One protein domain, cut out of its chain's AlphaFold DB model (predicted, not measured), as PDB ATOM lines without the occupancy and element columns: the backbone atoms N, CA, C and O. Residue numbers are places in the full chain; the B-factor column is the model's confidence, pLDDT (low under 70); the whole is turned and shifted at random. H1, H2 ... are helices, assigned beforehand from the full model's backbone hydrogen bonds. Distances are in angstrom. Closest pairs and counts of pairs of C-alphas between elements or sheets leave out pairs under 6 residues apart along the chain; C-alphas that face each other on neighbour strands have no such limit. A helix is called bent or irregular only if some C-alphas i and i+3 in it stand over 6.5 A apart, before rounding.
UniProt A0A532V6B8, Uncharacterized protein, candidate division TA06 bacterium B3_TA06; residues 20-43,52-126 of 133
ATOM      1  N   ARG A  20     -46.831 -33.072  21.420       85.75
ATOM      2  CA  ARG A  20     -48.041 -33.906  21.550       85.75
ATOM      3  C   ARG A  20     -47.889 -35.266  20.865       85.75
ATOM      4  O   ARG A  20     -48.428 -36.248  21.355       85.75
ATOM      5  N   THR A  21     -47.142 -35.334  19.765       90.69
ATOM      6  CA  THR A  21     -46.877 -36.583  19.045       90.69
ATOM      7  C   THR A  21     -46.072 -37.549  19.907       90.69
ATOM      8  O   THR A  21     -46.455 -38.708  19.999       90.69
ATOM      9  N   HIS A  22     -45.034 -37.075  20.607       91.81
ATOM     10  CA  HIS A  22     -44.271 -37.911  21.546       91.81
ATOM     11  C   HIS A  22     -45.173 -38.526  22.619       91.81
ATOM     12  O   HIS A  22     -45.117 -39.725  22.869       91.81
ATOM     13  N   MET A  23     -46.079 -37.726  23.183       94.88
ATOM     14  CA  MET A  23     -47.034 -38.200  24.184       94.88
ATOM     15  C   MET A  23     -47.986 -39.266  23.629       94.88
ATOM     16  O   MET A  23     -48.212 -40.278  24.284       94.88
ATOM     17  N   TYR A  24     -48.536 -39.067  22.426       96.94
ATOM     18  CA  TYR A  24     -49.434 -40.051  21.813       96.94
ATOM     19  C   TYR A  24     -48.718 -41.356  21.459       96.94
ATOM     20  O   TYR A  24     -49.265 -42.427  21.711       96.94
ATOM     21  N   ILE A  25     -47.488 -41.284  20.940       96.62
ATOM     22  CA  ILE A  25     -46.669 -42.479  20.706       96.62
ATOM     23  C   ILE A  25     -46.400 -43.189  22.036       96.62
ATOM     24  O   ILE A  25     -46.627 -44.393  22.135       96.62
ATOM     25  N   GLY A  26     -46.016 -42.446  23.077       97.50
ATOM     26  CA  GLY A  26     -45.827 -42.984  24.422       97.50
ATOM     27  C   GLY A  26     -47.073 -43.680  24.967       97.50
ATOM     28  O   GLY A  26     -46.968 -44.766  25.532       97.50
ATOM     29  N   ALA A  27     -48.259 -43.106  24.744       98.44
ATOM     30  CA  ALA A  27     -49.526 -43.710  25.144       98.44
ATOM     31  C   ALA A  27     -49.772 -45.054  24.454       98.44
ATOM     32  O   ALA A  27     -50.116 -46.033  25.113       98.44
ATOM     33  N   ILE A  28     -49.566 -45.107  23.136       98.44
ATOM     34  CA  ILE A  28     -49.757 -46.320  22.333       98.44
ATOM     35  C   ILE A  28     -48.764 -47.405  22.761       98.44
ATOM     36  O   ILE A  28     -49.154 -48.553  22.982       98.44
ATOM     37  N   VAL A  29     -47.490 -47.044  22.930       98.25
ATOM     38  CA  VAL A  29     -46.438 -47.968  23.373       98.25
ATOM     39  C   VAL A  29     -46.743 -48.500  24.776       98.25
ATOM     40  O   VAL A  29     -46.714 -49.711  24.991       98.25
ATOM     41  N   GLY A  30     -47.107 -47.628  25.718       98.38
ATOM     42  CA  GLY A  30     -47.480 -48.025  27.077       98.38
ATOM     43  C   GLY A  30     -48.713 -48.933  27.116       98.38
ATOM     44  O   GLY A  30     -48.696 -49.967  27.781       98.38
ATOM     45  N   ALA A  31     -49.756 -48.606  26.350       98.62
ATOM     46  CA  ALA A  31     -50.955 -49.434  26.227       98.62
ATOM     47  C   ALA A  31     -50.627 -50.825  25.662       98.62
ATOM     48  O   ALA A  31     -51.121 -51.829  26.172       98.62
ATOM     49  N   SER A  32     -49.732 -50.894  24.670       98.44
ATOM     50  CA  SER A  32     -49.272 -52.155  24.076       98.44
ATOM     51  C   SER A  32     -48.536 -53.030  25.096       98.44
ATOM     52  O   SER A  32     -48.782 -54.232  25.162       98.44
ATOM     53  N   VAL A  33     -47.691 -52.432  25.948       98.25
ATOM     54  CA  VAL A  33     -47.032 -53.142  27.060       98.25
ATOM     55  C   VAL A  33     -48.063 -53.728  28.026       98.25
ATOM     56  O   VAL A  33     -47.967 -54.902  28.378       98.25
ATOM     57  N   GLY A  34     -49.060 -52.936  28.435       97.88
ATOM     58  CA  GLY A  34     -50.127 -53.397  29.329       97.88
ATOM     59  C   GLY A  34     -50.970 -54.517  28.719       97.88
ATOM     60  O   GLY A  34     -51.296 -55.484  29.402       97.88
ATOM     61  N   PHE A  35     -51.268 -54.420  27.423       98.06
ATOM     62  CA  PHE A  35     -52.018 -55.435  26.688       98.06
ATOM     63  C   PHE A  35     -51.266 -56.770  26.651       98.06
ATOM     64  O   PHE A  35     -51.806 -57.790  27.073       98.06
ATOM     65  N   ILE A  36     -49.995 -56.757  26.237       96.94
ATOM     66  CA  ILE A  36     -49.148 -57.960  26.180       96.94
ATOM     67  C   ILE A  36     -48.976 -58.579  27.573       96.94
ATOM     68  O   ILE A  36     -49.055 -59.799  27.715       96.94
ATOM     69  N   ASP A  37     -48.772 -57.758  28.607       96.19
ATOM     70  CA  ASP A  37     -48.660 -58.229  29.991       96.19
ATOM     71  C   ASP A  37     -49.938 -58.925  30.470       96.19
ATOM     72  O   ASP A  37     -49.865 -59.991  31.081       96.19
ATOM     73  N   TYR A  38     -51.106 -58.350  30.172       95.62
ATOM     74  CA  TYR A  38     -52.384 -58.959  30.527       95.62
ATOM     75  C   TYR A  38     -52.583 -60.294  29.801       95.62
ATOM     76  O   TYR A  38     -52.919 -61.284  30.446       95.62
ATOM     77  N   LEU A  39     -52.313 -60.350  28.492       93.62
ATOM     78  CA  LEU A  39     -52.414 -61.593  27.719       93.62
ATOM     79  C   LEU A  39     -51.457 -62.670  28.237       93.62
ATOM     80  O   LEU A  39     -51.860 -63.813  28.412       93.62
ATOM     81  N   THR A  40     -50.221 -62.297  28.567       93.19
ATOM     82  CA  THR A  40     -49.242 -63.219  29.162       93.19
ATOM     83  C   THR A  40     -49.719 -63.748  30.516       93.19
ATOM     84  O   THR A  40     -49.494 -64.907  30.853       93.19
ATOM     85  N   LYS A  41     -50.369 -62.912  31.332       92.06
ATOM     86  CA  LYS A  41     -50.939 -63.349  32.616       92.06
ATOM     87  C   LYS A  41     -52.132 -64.279  32.433       92.06
ATOM     88  O   LYS A  41     -52.270 -65.200  33.231       92.06
ATOM     89  N   LEU A  42     -52.964 -64.029  31.424       91.81
ATOM     90  CA  LEU A  42     -54.098 -64.882  31.082       91.81
ATOM     91  C   LEU A  42     -53.611 -66.267  30.635       91.81
ATOM     92  O   LEU A  42     -54.057 -67.263  31.184       91.81
ATOM     93  N   ASP A  43     -52.621 -66.314  29.740       90.38
ATOM     94  CA  ASP A  43     -51.998 -67.554  29.251       90.38
ATOM     95  C   ASP A  43     -51.347 -68.373  30.382       90.38
ATOM     96  O   ASP A  43     -51.527 -69.581  30.485       90.38
ATOM     97  N   PHE A  52     -62.743 -58.175  30.891       95.00
ATOM     98  CA  PHE A  52     -62.650 -56.984  30.049       95.00
ATOM     99  C   PHE A  52     -62.407 -55.700  30.845       95.00
ATOM    100  O   PHE A  52     -61.674 -54.829  30.374       95.00
ATOM    101  N   LEU A  53     -62.995 -55.559  32.037       96.50
ATOM    102  CA  LEU A  53     -62.813 -54.351  32.837       96.50
ATOM    103  C   LEU A  53     -61.382 -54.292  33.374       96.50
ATOM    104  O   LEU A  53     -60.730 -53.253  33.255       96.50
ATOM    105  N   ALA A  54     -60.862 -55.411  33.884       95.75
ATOM    106  CA  ALA A  54     -59.471 -55.500  34.317       95.75
ATOM    107  C   ALA A  54     -58.490 -55.247  33.161       95.75
ATOM    108  O   ALA A  54     -57.513 -54.517  33.342       95.75
ATOM    109  N   LEU A  55     -58.768 -55.784  31.968       96.19
ATOM    110  CA  LEU A  55     -57.976 -55.531  30.764       96.19
ATOM    111  C   LEU A  55     -57.947 -54.036  30.425       96.19
ATOM    112  O   LEU A  55     -56.869 -53.456  30.283       96.19
ATOM    113  N   ILE A  56     -59.119 -53.402  30.321       98.06
ATOM    114  CA  ILE A  56     -59.236 -51.983  29.964       98.06
ATOM    115  C   ILE A  56     -58.516 -51.116  30.995       98.06
ATOM    116  O   ILE A  56     -57.699 -50.275  30.620       98.06
ATOM    117  N   LEU A  57     -58.763 -51.335  32.290       98.06
ATOM    118  CA  LEU A  57     -58.123 -50.564  33.357       98.06
ATOM    119  C   LEU A  57     -56.599 -50.709  33.322       98.06
ATOM    120  O   LEU A  57     -55.879 -49.720  33.487       98.06
ATOM    121  N   TRP A  58     -56.092 -51.916  33.071       97.69
ATOM    122  CA  TRP A  58     -54.657 -52.174  33.023       97.69
ATOM    123  C   TRP A  58     -53.979 -51.545  31.802       97.69
ATOM    124  O   TRP A  58     -52.946 -50.882  31.934       97.69
ATOM    125  N   VAL A  59     -54.590 -51.685  30.622       98.38
ATOM    126  CA  VAL A  59     -54.119 -51.081  29.366       98.38
ATOM    127  C   VAL A  59     -54.121 -49.557  29.462       98.38
ATOM    128  O   VAL A  59     -53.122 -48.923  29.124       98.38
ATOM    129  N   VAL A  60     -55.202 -48.960  29.976       98.44
ATOM    130  CA  VAL A  60     -55.305 -47.505  30.169       98.44
ATOM    131  C   VAL A  60     -54.260 -47.011  31.166       98.44
ATOM    132  O   VAL A  60     -53.614 -45.997  30.911       98.44
ATOM    133  N   SER A  61     -54.034 -47.740  32.264       98.44
ATOM    134  CA  SER A  61     -53.018 -47.375  33.258       98.44
ATOM    135  C   SER A  61     -51.612 -47.368  32.654       98.44
ATOM    136  O   SER A  61     -50.887 -46.383  32.790       98.44
ATOM    137  N   CYS A  62     -51.230 -48.423  31.927       98.62
ATOM    138  CA  CYS A  62     -49.924 -48.483  31.266       98.62
ATOM    139  C   CYS A  62     -49.795 -47.430  30.152       98.62
ATOM    140  O   CYS A  62     -48.740 -46.810  30.008       98.62
ATOM    141  N   GLY A  63     -50.870 -47.176  29.400       98.56
ATOM    142  CA  GLY A  63     -50.922 -46.115  28.396       98.56
ATOM    143  C   GLY A  63     -50.729 -44.724  28.998       98.56
ATOM    144  O   GLY A  63     -49.924 -43.946  28.496       98.56
ATOM    145  N   LEU A  64     -51.385 -44.417  30.118       98.56
ATOM    146  CA  LEU A  64     -51.205 -43.142  30.815       98.56
ATOM    147  C   LEU A  64     -49.766 -42.970  31.315       98.56
ATOM    148  O   LEU A  64     -49.186 -41.895  31.173       98.56
ATOM    149  N   VAL A  65     -49.164 -44.031  31.856       98.62
ATOM    150  CA  VAL A  65     -47.759 -43.999  32.282       98.62
ATOM    151  C   VAL A  65     -46.829 -43.731  31.096       98.62
ATOM    152  O   VAL A  65     -45.979 -42.846  31.192       98.62
ATOM    153  N   GLY A  66     -47.017 -44.425  29.968       98.31
ATOM    154  CA  GLY A  66     -46.229 -44.203  28.754       98.31
ATOM    155  C   GLY A  66     -46.409 -42.797  28.165       98.31
ATOM    156  O   GLY A  66     -45.444 -42.171  27.731       98.31
ATOM    157  N   PHE A  67     -47.629 -42.256  28.203       97.94
ATOM    158  CA  PHE A  67     -47.946 -40.890  27.776       97.94
ATOM    159  C   PHE A  67     -47.179 -39.834  28.579       97.94
ATOM    160  O   PHE A  67     -46.633 -38.882  28.014       97.94
ATOM    161  N   LEU A  68     -47.143 -39.997  29.905       97.31
ATOM    162  CA  LEU A  68     -46.452 -39.076  30.804       97.31
ATOM    163  C   LEU A  68     -44.933 -39.217  30.690       97.31
ATOM    164  O   LEU A  68     -44.235 -38.205  30.614       97.31
ATOM    165  N   SER A  69     -44.417 -40.448  30.635       97.56
ATOM    166  CA  SER A  69     -42.975 -40.695  30.565       97.56
ATOM    167  C   SER A  69     -42.369 -40.259  29.233       97.56
ATOM    168  O   SER A  69     -41.269 -39.716  29.227       97.56
ATOM    169  N   ALA A  70     -43.099 -40.377  28.120       96.25
ATOM    170  CA  ALA A  70     -42.650 -39.858  26.831       96.25
ATOM    171  C   ALA A  70     -42.506 -38.329  26.817       96.25
ATOM    172  O   ALA A  70     -41.757 -37.795  26.016       96.25
ATOM    173  N   ARG A  71     -43.183 -37.595  27.708       94.25
ATOM    174  CA  ARG A  71     -42.995 -36.139  27.843       94.25
ATOM    175  C   ARG A  71     -41.843 -35.769  28.774       94.25
ATOM    176  O   ARG A  71     -41.427 -34.610  28.794       94.25
ATOM    177  N   LEU A  72     -41.386 -36.711  29.591       94.69
ATOM    178  CA  LEU A  72     -40.447 -36.450  30.672       94.69
ATOM    179  C   LEU A  72     -39.115 -35.843  30.197       94.69
ATOM    180  O   LEU A  72     -38.708 -34.861  30.821       94.69
ATOM    181  N   PRO A  73     -38.478 -36.309  29.099       92.69
ATOM    182  CA  PRO A  73     -37.222 -35.722  28.618       92.69
ATOM    183  C   PRO A  73     -37.331 -34.211  28.400       92.69
ATOM    184  O   PRO A  73     -36.538 -33.441  28.932       92.69
ATOM    185  N   ASP A  74     -38.393 -33.765  27.727       91.00
ATOM    186  CA  ASP A  74     -38.633 -32.348  27.424       91.00
ATOM    187  C   ASP A  74     -39.076 -31.514  28.637       91.00
ATOM    188  O   ASP A  74     -39.120 -30.285  28.571       91.00
ATOM    189  N   ILE A  75     -39.518 -32.154  29.725       91.69
ATOM    190  CA  ILE A  75     -39.788 -31.460  30.992       91.69
ATOM    191  C   ILE A  75     -38.471 -31.203  31.725       91.69
ATOM    192  O   ILE A  75     -38.290 -30.113  32.265       91.69
ATOM    193  N   LEU A  76     -37.574 -32.191  31.732       92.00
ATOM    194  CA  LEU A  76     -36.291 -32.124  32.430       92.00
ATOM    195  C   LEU A  76     -35.260 -31.279  31.667       92.00
ATOM    196  O   LEU A  76     -34.522 -30.515  32.282       92.00
ATOM    197  N   GLU A  77     -35.269 -31.338  30.334       88.25
ATOM    198  CA  GLU A  77     -34.451 -30.517  29.433       88.25
ATOM    199  C   GLU A  77     -35.330 -29.818  28.377       88.25
ATOM    200  O   GLU A  77     -35.467 -30.288  27.246       88.25
ATOM    201  N   PRO A  78     -35.949 -28.670  28.716       85.75
ATOM    202  CA  PRO A  78     -36.837 -27.962  27.801       85.75
ATOM    203  C   PRO A  78     -36.146 -27.472  26.522       85.75
ATOM    204  O   PRO A  78     -35.060 -26.882  26.562       85.75
ATOM    205  N   ALA A  79     -36.843 -27.607  25.391       82.94
ATOM    206  CA  ALA A  79     -36.405 -27.161  24.068       82.94
ATOM    207  C   ALA A  79     -36.412 -25.627  23.907       82.94
ATOM    208  O   ALA A  79     -37.213 -25.064  23.169       82.94
ATOM    209  N   THR A  80     -35.525 -24.934  24.621       81.62
ATOM    210  CA  THR A  80     -35.384 -23.465  24.579       81.62
ATOM    211  C   THR A  80     -34.436 -22.976  23.484       81.62
ATOM    212  O   THR A  80     -34.442 -21.798  23.138       81.62
ATOM    213  N   ASN A  81     -33.601 -23.865  22.944       77.56
ATOM    214  CA  ASN A  81     -32.655 -23.577  21.872       77.56
ATOM    215  C   ASN A  81     -32.351 -24.856  21.058       77.56
ATOM    216  O   ASN A  81     -32.606 -25.968  21.540       77.56
ATOM    217  N   PRO A  82     -31.764 -24.746  19.849       73.69
ATOM    218  CA  PRO A  82     -31.426 -25.910  19.022       73.69
ATOM    219  C   PRO A  82     -30.476 -26.903  19.706       73.69
ATOM    220  O   PRO A  82     -30.500 -28.096  19.409       73.69
ATOM    221  N   ASN A  83     -29.677 -26.438  20.671       79.56
ATOM    222  CA  ASN A  83     -28.661 -27.194  21.401       79.56
ATOM    223  C   ASN A  83     -29.102 -27.645  22.811       79.56
ATOM    224  O   ASN A  83     -28.255 -27.922  23.652       79.56
ATOM    225  N   HIS A  84     -30.413 -27.767  23.065       79.94
ATOM    226  CA  HIS A  84     -30.932 -28.133  24.392       79.94
ATOM    227  C   HIS A  84     -30.676 -29.592  24.805       79.94
ATOM    228  O   HIS A  84     -30.506 -29.836  25.992       79.94
ATOM    229  N   ARG A  85     -30.641 -30.530  23.843       87.56
ATOM    230  CA  ARG A  85     -30.444 -31.970  24.093       87.56
ATOM    231  C   ARG A  85     -29.084 -32.238  24.740       87.56
ATOM    232  O   ARG A  85     -28.064 -32.032  24.074       87.56
ATOM    233  N   LYS A  86     -29.088 -32.687  25.994       89.44
ATOM    234  CA  LYS A  86     -27.907 -33.076  26.769       89.44
ATOM    235  C   LYS A  86     -28.174 -34.439  27.416       89.44
ATOM    236  O   LYS A  86     -28.400 -35.413  26.699       89.44
ATOM    237  N   PHE A  87     -28.206 -34.497  28.743       93.19
ATOM    238  CA  PHE A  87     -28.262 -35.730  29.509       93.19
ATOM    239  C   PHE A  87     -29.594 -36.447  29.355       93.19
ATOM    240  O   PHE A  87     -29.609 -37.652  29.090       93.19
ATOM    241  N   PHE A  88     -30.710 -35.717  29.448       95.25
ATOM    242  CA  PHE A  88     -32.048 -36.310  29.373       95.25
ATOM    243  C   PHE A  88     -32.437 -36.794  27.970       95.25
ATOM    244  O   PHE A  88     -33.347 -37.616  27.833       95.25
ATOM    245  N   HIS A  89     -31.674 -36.385  26.959       94.06
ATOM    246  CA  HIS A  89     -31.789 -36.821  25.570       94.06
ATOM    247  C   HIS A  89     -30.532 -37.566  25.093       94.06
ATOM    248  O   HIS A  89     -30.119 -37.395  23.951       94.06
ATOM    249  N   SER A  90     -29.905 -38.376  25.949       95.50
ATOM    250  CA  SER A  90     -28.654 -39.087  25.635       95.50
ATOM    251  C   SER A  90     -28.846 -40.544  25.192       95.50
ATOM    252  O   SER A  90     -29.835 -41.207  25.524       95.50
ATOM    253  N   ILE A  91     -27.847 -41.083  24.485       95.81
ATOM    254  CA  ILE A  91     -27.737 -42.517  24.174       95.81
ATOM    255  C   ILE A  91     -27.639 -43.334  25.465       95.81
ATOM    256  O   ILE A  91     -28.234 -44.407  25.548       95.81
ATOM    257  N   LEU A  92     -26.947 -42.828  26.491       96.38
ATOM    258  CA  LEU A  92     -26.900 -43.480  27.799       96.38
ATOM    259  C   LEU A  92     -28.310 -43.731  28.348       96.38
ATOM    260  O   LEU A  92     -28.626 -44.863  28.713       96.38
ATOM    261  N   LEU A  93     -29.174 -42.712  28.361       96.50
ATOM    262  CA  LEU A  93     -30.550 -42.879  28.830       96.50
ATOM    263  C   LEU A  93     -31.412 -43.733  27.903       96.50
ATOM    264  O   LEU A  93     -32.303 -44.431  28.391       96.50
ATOM    265  N   LEU A  94     -31.136 -43.734  26.595       96.81
ATOM    266  CA  LEU A  94     -31.787 -44.653  25.660       96.81
ATOM    267  C   LEU A  94     -31.485 -46.104  26.031       96.81
ATOM    268  O   LEU A  94     -32.400 -46.919  26.108       96.81
ATOM    269  N   LEU A  95     -30.219 -46.425  26.291       97.25
ATOM    270  CA  LEU A  95     -29.790 -47.786  26.603       97.25
ATOM    271  C   LEU A  95     -30.233 -48.225  28.002       97.25
ATOM    272  O   LEU A  95     -30.709 -49.349  28.165       97.25
ATOM    273  N   THR A  96     -30.133 -47.363  29.014       96.62
ATOM    274  CA  THR A  96     -30.583 -47.707  30.376       96.62
ATOM    275  C   THR A  96     -32.102 -47.858  30.442       96.62
ATOM    276  O   THR A  96     -32.603 -48.834  30.998       96.62
ATOM    277  N   SER A  97     -32.858 -46.965  29.800       96.44
ATOM    278  CA  SER A  97     -34.317 -47.105  29.719       96.44
ATOM    279  C   SER A  97     -34.707 -48.305  28.852       96.44
ATOM    280  O   SER A  97     -35.601 -49.064  29.221       96.44
ATOM    281  N   GLY A  98     -34.002 -48.537  27.740       96.81
ATOM    282  CA  GLY A  98     -34.202 -49.678  26.843       96.81
ATOM    283  C   GLY A  98     -33.977 -51.017  27.538       96.81
ATOM    284  O   GLY A  98     -34.841 -51.889  27.489       96.81
ATOM    285  N   THR A  99     -32.880 -51.173  28.275       97.00
ATOM    286  CA  THR A  99     -32.644 -52.370  29.103       97.00
ATOM    287  C   THR A  99     -33.713 -52.534  30.183       97.00
ATOM    288  O   THR A  99     -34.174 -53.655  30.421       97.00
ATOM    289  N   GLY A 100     -34.198 -51.432  30.765       95.19
ATOM    290  CA  GLY A 100     -35.362 -51.425  31.653       95.19
ATOM    291  C   GLY A 100     -36.615 -52.039  31.016       95.19
ATOM    292  O   GLY A 100     -37.299 -52.833  31.662       95.19
ATOM    293  N   THR A 101     -36.882 -51.772  29.728       95.44
ATOM    294  CA  THR A 101     -38.044 -52.359  29.025       95.44
ATOM    295  C   THR A 101     -37.998 -53.886  28.917       95.44
ATOM    296  O   THR A 101     -39.042 -54.538  28.867       95.44
ATOM    297  N   LEU A 102     -36.797 -54.466  28.919       94.75
ATOM    298  CA  LEU A 102     -36.582 -55.902  28.737       94.75
ATOM    299  C   LEU A 102     -36.463 -56.653  30.066       94.75
ATOM    300  O   LEU A 102     -36.913 -57.789  30.180       94.75
ATOM    301  N   THR A 103     -35.865 -56.023  31.075       95.75
ATOM    302  CA  THR A 103     -35.475 -56.692  32.328       95.75
ATOM    303  C   THR A 103     -36.478 -56.499  33.461       95.75
ATOM    304  O   THR A 103     -36.609 -57.363  34.330       95.75
ATOM    305  N   ILE A 104     -37.214 -55.384  33.472       95.94
ATOM    306  CA  ILE A 104     -38.119 -55.062  34.575       95.94
ATOM    307  C   ILE A 104     -39.409 -55.874  34.449       95.94
ATOM    308  O   ILE A 104     -40.099 -55.849  33.430       95.94
ATOM    309  N   ARG A 105     -39.769 -56.583  35.525       94.12
ATOM    310  CA  ARG A 105     -40.994 -57.400  35.586       94.12
ATOM    311  C   ARG A 105     -42.261 -56.575  35.802       94.12
ATOM    312  O   ARG A 105     -43.330 -56.989  35.375       94.12
ATOM    313  N   ASN A 106     -42.160 -55.434  36.484       96.94
ATOM    314  CA  ASN A 106     -43.311 -54.575  36.734       96.94
ATOM    315  C   ASN A 106     -43.703 -53.833  35.449       96.94
ATOM    316  O   ASN A 106     -42.952 -52.990  34.958       96.94
ATOM    317  N   SER A 107     -44.891 -54.128  34.930       96.25
ATOM    318  CA  SER A 107     -45.331 -53.637  33.622       96.25
ATOM    319  C   SER A 107     -45.661 -52.143  33.589       96.25
ATOM    320  O   SER A 107     -45.535 -51.535  32.531       96.25
ATOM    321  N   LEU A 108     -45.946 -51.508  34.734       98.25
ATOM    322  CA  LEU A 108     -46.048 -50.045  34.811       98.25
ATOM    323  C   LEU A 108     -44.674 -49.393  34.650       98.25
ATOM    324  O   LEU A 108     -44.524 -48.455  33.873       98.25
ATOM    325  N   ILE A 109     -43.647 -49.915  35.325       97.94
ATOM    326  CA  ILE A 109     -42.275 -49.408  35.170       97.94
ATOM    327  C   ILE A 109     -41.756 -49.712  33.759       97.94
ATOM    328  O   ILE A 109     -41.130 -48.865  33.128       97.94
ATOM    329  N   LYS A 110     -42.086 -50.883  33.208       98.25
ATOM    330  CA  LYS A 110     -41.787 -51.219  31.814       98.25
ATOM    331  C   LYS A 110     -42.439 -50.233  30.843       98.25
ATOM    332  O   LYS A 110     -41.763 -49.756  29.939       98.25
ATOM    333  N   ALA A 111     -43.714 -49.892  31.046       98.25
ATOM    334  CA  ALA A 111     -44.422 -48.894  30.246       98.25
ATOM    335  C   ALA A 111     -43.805 -47.495  30.395       98.25
ATOM    336  O   ALA A 111     -43.672 -46.780  29.404       98.25
ATOM    337  N   PHE A 112     -43.354 -47.130  31.600       98.50
ATOM    338  CA  PHE A 112     -42.605 -45.895  31.833       98.50
ATOM    339  C   PHE A 112     -41.327 -45.865  30.988       98.50
ATOM    340  O   PHE A 112     -41.139 -44.938  30.198       98.50
ATOM    341  N   CYS A 113     -40.494 -46.903  31.097       98.38
ATOM    342  CA  CYS A 113     -39.269 -47.045  30.316       98.38
ATOM    343  C   CYS A 113     -39.557 -47.035  28.808       98.38
ATOM    344  O   CYS A 113     -38.871 -46.345  28.061       98.38
ATOM    345  N   ALA A 114     -40.595 -47.742  28.359       98.12
ATOM    346  CA  ALA A 114     -40.951 -47.845  26.947       98.12
ATOM    347  C   ALA A 114     -41.445 -46.507  26.377       98.12
ATOM    348  O   ALA A 114     -41.066 -46.136  25.268       98.12
ATOM    349  N   GLY A 115     -42.221 -45.738  27.148       98.00
ATOM    350  CA  GLY A 115     -42.602 -44.376  26.776       98.00
ATOM    351  C   GLY A 115     -41.387 -43.447  26.664       98.00
ATOM    352  O   GLY A 115     -41.250 -42.759  25.653       98.00
ATOM    353  N   TYR A 116     -40.450 -43.500  27.618       98.00
ATOM    354  CA  TYR A 116     -39.201 -42.724  27.560       98.00
ATOM    355  C   TYR A 116     -38.373 -43.092  26.319       98.00
ATOM    356  O   TYR A 116     -37.942 -42.226  25.559       98.00
ATOM    357  N   VAL A 117     -38.202 -44.392  26.068       98.12
ATOM    358  CA  VAL A 117     -37.495 -44.917  24.892       98.12
ATOM    359  C   VAL A 117     -38.159 -44.453  23.601       98.12
ATOM    360  O   VAL A 117     -37.456 -44.052  22.680       98.12
ATOM    361  N   SER A 118     -39.493 -44.439  23.529       97.69
ATOM    362  CA  SER A 118     -40.204 -43.974  22.334       97.69
ATOM    363  C   SER A 118     -39.897 -42.510  21.997       97.69
ATOM    364  O   SER A 118     -39.733 -42.171  20.824       97.69
ATOM    365  N   HIS A 119     -39.731 -41.659  23.019       95.12
ATOM    366  CA  HIS A 119     -39.306 -40.273  22.836       95.12
ATOM    367  C   HIS A 119     -37.881 -40.201  22.287       95.12
ATOM    368  O   HIS A 119     -37.647 -39.549  21.271       95.12
ATOM    369  N   LEU A 120     -36.945 -40.916  22.913       95.56
ATOM    370  CA  LEU A 120     -35.539 -40.910  22.509       95.56
ATOM    371  C   LEU A 120     -35.306 -41.517  21.123       95.56
ATOM    372  O   LEU A 120     -34.493 -40.997  20.367       95.56
ATOM    373  N   ILE A 121     -36.025 -42.580  20.754       95.06
ATOM    374  CA  ILE A 121     -35.969 -43.155  19.402       95.06
ATOM    375  C   ILE A 121     -36.489 -42.144  18.380       95.06
ATOM    376  O   ILE A 121     -35.865 -41.955  17.337       95.06
ATOM    377  N   ALA A 122     -37.595 -41.456  18.678       91.62
ATOM    378  CA  ALA A 122     -38.087 -40.400  17.803       91.62
ATOM    379  C   ALA A 122     -37.032 -39.291  17.634       91.62
ATOM    380  O   ALA A 122     -36.742 -38.890  16.508       91.62
ATOM    381  N   ASP A 123     -36.369 -38.869  18.712       90.19
ATOM    382  CA  ASP A 123     -35.280 -37.893  18.634       90.19
ATOM    383  C   ASP A 123     -34.037 -38.413  17.893       90.19
ATOM    384  O   ASP A 123     -33.401 -37.647  17.162       90.19
ATOM    385  N   LEU A 124     -33.718 -39.704  18.004       90.75
ATOM    386  CA  LEU A 124     -32.617 -40.349  17.285       90.75
ATOM    387  C   LEU A 124     -32.810 -40.294  15.763       90.75
ATOM    388  O   LEU A 124     -31.836 -40.160  15.031       90.75
ATOM    389  N   THR A 125     -34.060 -40.348  15.290       87.69
ATOM    390  CA  THR A 125     -34.388 -40.248  13.854       87.69
ATOM    391  C   THR A 125     -34.331 -38.822  13.299       87.69
ATOM    392  O   THR A 125     -34.476 -38.617  12.095       87.69
ATOM    393  N   THR A 126     -34.092 -37.818  14.147       85.25
ATOM    394  CA  THR A 126     -33.874 -36.441  13.686       85.25
ATOM    395  C   THR A 126     -32.415 -36.224  13.258       85.25
ATOM    396  O   THR A 126     -31.523 -36.854  13.822       85.25
TER     397      THR A 126
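What this domain is: This is residues 20 to 43 and 52 to 126 of the 133 residues of an uncharacterized protein of candidate division TA06 bacterium B3_TA06 (UniProt A0A532V6B8). Two long helices, H1 and H2, lie side by side and cross near their middles at 37 degrees; H4 packs on both to complete a three-helix bundle, and the shorter H3 packs on H4 alone, away from H1 and H2. A long loop, residues 77 to 90, runs from H2 to H3 at one end of the elongated body. The printed part has 99 residues, with four named helices in the order H1, H2, H3, H4 and no named strand; the class is all helix. The whole is compact, with a radius of gyration of the C-alphas of 13.8 A, and its C-alphas span 47 by 25 by 20 A.

How they stand to each other: The longest helix by residues is H2, residues 52 to 76. It touches H1, residues 20 to 43, and their closest C-alphas, those of Gly 63 and Ala 31, are 4.0 A apart. H1 and H2 run opposite ways at a steep tilt of 37 degrees, only just past shallow. H4, residues 107 to 124, is the hub, touching three helices. H4 and H2 run the same way at a steep tilt of 43 degrees, and their closest C-alphas, those of Gly 115 and Gly 66, are 4.1 A apart. H4 touches H1 with the C-alphas of Gly 115 and Gly 26 closest, at 4.2 A; the two run opposite ways at a tilt of 38 degrees, only just steep. H1, H2 and H4 form a bundle, three helices packed together. H3, residues 91 to 103, forms a helical hairpin with H4: they run opposite ways at a shallow tilt of 32 degrees, only just short of steep, and the closest C-alphas, those of Thr 101 and Lys 110, are 4.8 A apart. H3 is apart from H1 and from H2. Each O i to N i+4 pair is within hydrogen-bond range in H1 and H4, against 18 of 21 in H2 and 8 of 9 in H3.

Where its parts are: H2 measures 36.3 A from C-alpha 52 at (-62.650, -56.984, 30.049) to C-alpha 76. It has a kink of 27 degrees near residue 70 and is irregular there, with C-alphas 70 and 73 7.1 A apart. H1 measures 34.7 A and begins at C-alpha 20 at (-48.041, -33.906, 21.550). H4 measures 24.6 A and ends at C-alpha 124 at (-32.617, -40.349, 17.285). H3 measures 18.1 A.

The domain as a whole: The two C-alphas farthest apart, those of Asp 43 and Asn 81, are 48.6 A apart. Residues 44 to 51 are not printed, and C-alphas 43 and 52 are 15.0 A apart across this cut. The link from H2 to H3 is long, 14 residues, and the link from H3 to H4 is tight, 3 residues. The mean pLDDT of the printed part is 94.4, and no printed residue is under 70.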